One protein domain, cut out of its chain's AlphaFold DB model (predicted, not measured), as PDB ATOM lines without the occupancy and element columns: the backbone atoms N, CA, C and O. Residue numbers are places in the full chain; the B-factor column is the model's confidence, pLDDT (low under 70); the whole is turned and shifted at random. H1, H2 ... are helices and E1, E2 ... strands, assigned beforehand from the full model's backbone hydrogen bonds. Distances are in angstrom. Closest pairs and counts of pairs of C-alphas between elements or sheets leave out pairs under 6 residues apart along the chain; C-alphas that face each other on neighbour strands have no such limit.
ATOM      1  N   PRO A 117     111.759 174.128 145.472       87.88
ATOM      2  CA  PRO A 117     111.958 175.024 144.341       87.88
ATOM      3  C   PRO A 117     113.299 175.776 144.454       87.88
ATOM      4  O   PRO A 117     113.794 175.980 145.575       87.88
ATOM      5  N   PRO A 118     113.889 176.229 143.331       90.31
ATOM      6  CA  PRO A 118     115.092 177.057 143.351       90.31
ATOM      7  C   PRO A 118     114.964 178.261 144.299       90.31
ATOM      8  O   PRO A 118     113.927 178.917 144.370       90.31
ATOM      9  N   GLY A 119     116.027 178.543 145.051       90.44
ATOM     10  CA  GLY A 119     116.099 179.564 146.100       90.44
ATOM     11  C   GLY A 119     115.682 179.086 147.496       90.44
ATOM     12  O   GLY A 119     115.949 179.781 148.474       90.44
ATOM     13  N   THR A 120     115.074 177.903 147.626       93.25
ATOM     14  CA  THR A 120     114.676 177.356 148.936       93.25
ATOM     15  C   THR A 120     115.896 177.100 149.812       93.25
ATOM     16  O   THR A 120     116.836 176.440 149.378       93.25
ATOM     17  N   VAL A 121     115.878 177.579 151.058       94.50
ATOM     18  CA  VAL A 121     116.928 177.283 152.043       94.50
ATOM     19  C   VAL A 121     116.753 175.851 152.549       94.50
ATOM     20  O   VAL A 121     115.722 175.511 153.122       94.50
ATOM     21  N   ILE A 122     117.774 175.023 152.348       93.31
ATOM     22  CA  ILE A 122     117.808 173.603 152.727       93.31
ATOM     23  C   ILE A 122     118.558 173.414 154.055       93.31
ATOM     24  O   ILE A 122     118.347 172.436 154.767       93.31
ATOM     25  N   GLY A 123     119.435 174.353 154.419       93.69
ATOM     26  CA  GLY A 123     120.174 174.281 155.674       93.69
ATOM     27  C   GLY A 123     121.147 175.432 155.879       93.69
ATOM     28  O   GLY A 123     121.111 176.438 155.172       93.69
ATOM     29  N   TYR A 124     122.038 175.259 156.855       94.50
ATOM     30  CA  TYR A 124     123.025 176.260 157.249       94.50
ATOM     31  C   TYR A 124     124.411 175.629 157.401       94.50
ATOM     32  O   TYR A 124     124.550 174.496 157.862       94.50
ATOM     33  N   GLY A 125     125.447 176.361 157.003       88.75
ATOM     34  CA  GLY A 125     126.842 175.996 157.215       88.75
ATOM     35  C   GLY A 125     127.349 176.376 158.608       88.75
ATOM     36  O   GLY A 125     126.750 177.189 159.309       88.75
ATOM     37  N   LEU A 126     128.522 175.846 158.968       87.50
ATOM     38  CA  LEU A 126     129.188 176.087 160.257       87.50
ATOM     39  C   LEU A 126     129.412 177.579 160.573       87.50
ATOM     40  O   LEU A 126     129.442 177.970 161.734       87.50
ATOM     41  N   HIS A 127     129.545 178.413 159.541       86.00
ATOM     42  CA  HIS A 127     129.773 179.855 159.655       86.00
ATOM     43  C   HIS A 127     128.515 180.688 159.361       86.00
ATOM     44  O   HIS A 127     128.619 181.846 158.972       86.00
ATOM     45  N   GLY A 128     127.322 180.094 159.482       85.62
ATOM     46  CA  GLY A 128     126.052 180.802 159.294       85.62
ATOM     47  C   GLY A 128     125.678 181.097 157.837       85.62
ATOM     48  O   GLY A 128     124.692 181.792 157.600       85.62
ATOM     49  N   SER A 129     126.418 180.567 156.855       91.19
ATOM     50  CA  SER A 129     126.008 180.629 155.445       91.19
ATOM     51  C   SER A 129     124.749 179.801 155.211       91.19
ATOM     52  O   SER A 129     124.601 178.721 155.781       91.19
ATOM     53  N   GLN A 130     123.845 180.291 154.367       94.50
ATOM     54  CA  GLN A 130     122.675 179.524 153.952       94.50
ATOM     55  C   GLN A 130     123.067 178.562 152.839       94.50
ATOM     56  O   GLN A 130     123.831 178.918 151.940       94.50
ATOM     57  N   ILE A 131     122.537 177.346 152.912       94.75
ATOM     58  CA  ILE A 131     122.591 176.369 151.830       94.75
ATOM     59  C   ILE A 131     121.248 176.445 151.115       94.75
ATOM     60  O   ILE A 131     120.220 176.157 151.730       94.75
ATOM     61  N   VAL A 132     121.248 176.854 149.851       95.00
ATOM     62  CA  VAL A 132     120.034 177.052 149.047       95.00
ATOM     63  C   VAL A 132     119.947 176.029 147.925       95.00
ATOM     64  O   VAL A 132     120.964 175.488 147.500       95.00
ATOM     65  N   MET A 133     118.740 175.780 147.426       93.69
ATOM     66  CA  MET A 133     118.540 175.054 146.177       93.69
ATOM     67  C   MET A 133     118.928 175.962 145.002       93.69
ATOM     68  O   MET A 133     118.244 176.959 144.777       93.69
ATOM     69  N   PRO A 134     119.985 175.675 144.233       91.94
ATOM     70  CA  PRO A 134     120.302 176.472 143.056       91.94
ATOM     71  C   PRO A 134     119.336 176.171 141.903       91.94
ATOM     72  O   PRO A 134     118.621 175.166 141.900       91.94
ATOM     73  N   HIS A 135     119.356 177.030 140.883       89.00
ATOM     74  CA  HIS A 135     118.717 176.732 139.602       89.00
ATOM     75  C   HIS A 135     119.334 175.471 138.975       89.00
ATOM     76  O   HIS A 135     120.520 175.201 139.184       89.00
ATOM     77  N   ARG A 136     118.556 174.731 138.173       84.19
ATOM     78  CA  ARG A 136     118.964 173.478 137.505       84.19
ATOM     79  C   ARG A 136     120.367 173.555 136.904       84.19
ATOM     80  O   ARG A 136     121.234 172.748 137.228       84.19
ATOM     81  N   ASP A 137     120.606 174.579 136.092       86.38
ATOM     82  CA  ASP A 137     121.863 174.725 135.351       86.38
ATOM     83  C   ASP A 137     123.060 175.078 136.243       86.38
ATOM     84  O   ASP A 137     124.199 174.881 135.838       86.38
ATOM     85  N   ALA A 138     122.828 175.541 137.474       88.62
ATOM     86  CA  ALA A 138     123.867 175.933 138.424       88.62
ATOM     87  C   ALA A 138     124.155 174.861 139.494       88.62
ATOM     88  O   ALA A 138     125.025 175.050 140.338       88.62
ATOM     89  N   LYS A 139     123.480 173.701 139.464       86.31
ATOM     90  CA  LYS A 139     123.654 172.626 140.467       86.31
ATOM     91  C   LYS A 139     125.063 172.046 140.542       86.31
ATOM     92  O   LYS A 139     125.451 171.534 141.589       86.31
ATOM     93  N   HIS A 140     125.812 172.109 139.448       83.44
ATOM     94  CA  HIS A 140     127.187 171.624 139.382       83.44
ATOM     95  C   HIS A 140     128.198 172.598 140.010       83.44
ATOM     96  O   HIS A 140     129.340 172.205 140.234       83.44
ATOM     97  N   ASP A 141     127.795 173.843 140.289       88.19
ATOM     98  CA  ASP A 141     128.638 174.866 140.899       88.19
ATOM     99  C   ASP A 141     128.406 174.912 142.421       88.19
ATOM    100  O   ASP A 141     127.350 175.369 142.869       88.19
ATOM    101  N   PRO A 142     129.378 174.491 143.253       88.06
ATOM    102  CA  PRO A 142     129.252 174.536 144.708       88.06
ATOM    103  C   PRO A 142     128.998 175.937 145.278       88.06
ATOM    104  O   PRO A 142     128.458 176.047 146.381       88.06
ATOM    105  N   VAL A 143     129.392 177.002 144.569       90.31
ATOM    106  CA  VAL A 143     129.160 178.387 145.002       90.31
ATOM    107  C   VAL A 143     127.679 178.735 144.903       90.31
ATOM    108  O   VAL A 143     127.143 179.342 145.825       90.31
ATOM    109  N   ALA A 144     126.983 178.269 143.864       91.06
ATOM    110  CA  ALA A 144     125.553 178.512 143.677       91.06
ATOM    111  C   ALA A 144     124.675 177.915 144.795       91.06
ATOM    112  O   ALA A 144     123.559 178.379 145.024       91.06
ATOM    113  N   TRP A 145     125.177 176.910 145.520       92.62
ATOM    114  CA  TRP A 145     124.502 176.336 146.687       92.62
ATOM    115  C   TRP A 145     124.646 177.184 147.954       92.62
ATOM    116  O   TRP A 145     124.001 176.865 148.951       92.62
ATOM    117  N   ARG A 146     125.500 178.218 147.981       93.06
ATOM    118  CA  ARG A 146     125.807 178.989 149.195       93.06
ATOM    119  C   ARG A 146     125.509 180.473 149.027       93.06
ATOM    120  O   ARG A 146     126.018 181.115 148.122       93.06
ATOM    121  N   VAL A 147     124.772 181.028 149.986       89.19
ATOM    122  CA  VAL A 147     124.525 182.474 150.106       89.19
ATOM    123  C   VAL A 147     125.073 182.950 151.451       89.19
ATOM    124  O   VAL A 147     124.836 182.300 152.479       89.19
ATOM    125  N   GLN A 148     125.845 184.042 151.471       75.94
ATOM    126  CA  GLN A 148     126.339 184.591 152.733       75.94
ATOM    127  C   GLN A 148     125.239 185.387 153.437       75.94
ATOM    128  O   GLN A 148     124.401 186.027 152.810       75.94
ATOM    129  N   ALA A 149     125.254 185.375 154.772       60.66
ATOM    130  CA  ALA A 149     124.307 186.157 155.567       60.66
ATOM    131  C   ALA A 149     124.432 187.676 155.317       60.66
ATOM    132  O   ALA A 149     123.468 188.405 155.531       60.66
ATOM    133  N   THR A 150     125.595 188.135 154.848       55.56
ATOM    134  CA  THR A 150     125.894 189.536 154.523       55.56
ATOM    135  C   THR A 150     125.282 190.004 153.203       55.56
ATOM    136  O   THR A 150     125.078 191.198 153.036       55.56
ATOM    137  N   ASP A 151     124.892 189.096 152.304       55.34
ATOM    138  CA  ASP A 151     124.279 189.453 151.010       55.34
ATOM    139  C   ASP A 151     122.805 189.889 151.156       55.34
ATOM    140  O   ASP A 151     122.112 190.167 150.178       55.34
ATOM    141  N   ARG A 152     122.293 189.936 152.394       49.88
ATOM    142  CA  ARG A 152     120.915 190.326 152.716       49.88
ATOM    143  C   ARG A 152     120.698 191.843 152.736       49.88
ATOM    144  O   ARG A 152     119.548 192.259 152.661       49.88
ATOM    145  N   GLU A 153     121.757 192.646 152.846       45.25
ATOM    146  CA  GLU A 153     121.653 194.114 152.948       45.25
ATOM    147  C   GLU A 153     121.563 194.840 151.590       45.25
ATOM    148  O   GLU A 153     121.293 196.037 151.572       45.25
ATOM    149  N   GLU A 154     121.687 194.145 150.452       43.28
ATOM    150  CA  GLU A 154     121.704 194.777 149.117       43.28
ATOM    151  C   GLU A 154     120.578 194.335 148.159       43.28
ATOM    152  O   GLU A 154     120.744 194.356 146.937       43.28
ATOM    153  N   ARG A 155     119.389 193.979 148.662       37.44
ATOM    154  CA  ARG A 155     118.199 193.863 147.794       37.44
ATOM    155  C   ARG A 155     117.071 194.793 148.265       37.44
ATOM    156  O   ARG A 155     116.608 194.592 149.386       37.44
ATOM    157  N   PRO A 156     116.675 195.801 147.455       41.78
ATOM    158  CA  PRO A 156     115.631 196.767 147.804       41.78
ATOM    159  C   PRO A 156     114.240 196.135 147.916       41.78
ATOM    160  O   PRO A 156     114.003 195.090 147.263       41.78
TER     161      PRO A 156
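What this domain is: This is residues 117 to 156 of the 156 residues of an uncharacterized protein of Streptomyces sp. WAC 01529 (UniProt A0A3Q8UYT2). What is the shape? There is little regular structure: a small hairpin of E1 and E2, beside which residues 133 to 148 loop out and fold back, then short H1, with residues 151 to 156 sticking out. What is it made of? Of 40 printed residues, 11 are in E1, E2 and H1, in that order, a mixed class with an antiparallel sheet E1 - E2. How compact is it? Only just compact, close to loose: the radius of gyration of the C-alphas is 10.3 A, the spans 27 by 26 by 16 A.

Where its parts are: Where are the strands? E1 is residues 121 to 124, 8.1 A, from C-alpha 121 at (116.928, 177.283, 152.043); E2 is residues 130 to 132. Where is the helix? H1 is residues 149 to 152, ending at C-alpha 152 (120.915, 190.326, 152.716).

How they stand to each other: How do E1 and E2 pair? They form an antiparallel hairpin at 150 degrees, with N 131 and O 123 2.8 A apart, within hydrogen-bond range. What else pairs? Residues 130 to 131 of E2 pair antiparallel with residues 146 to 147. Where is H1? It is apart from E1; its closest C-alphas to E2, those of Ala 149 and Gln 130, are 7.0 A apart. H1 is too short for an O i to N i+4 pair, and its one O i to N i+3 pair is not within range.

The domain as a whole: How far does it reach? The C-alphas farthest apart, of His 140 and Pro 156, are 28.9 A apart. Is it continuous? The printed part has no cut; the link E2 to H1 is long. Where is confidence low? Residues 149 to 156 are under 70.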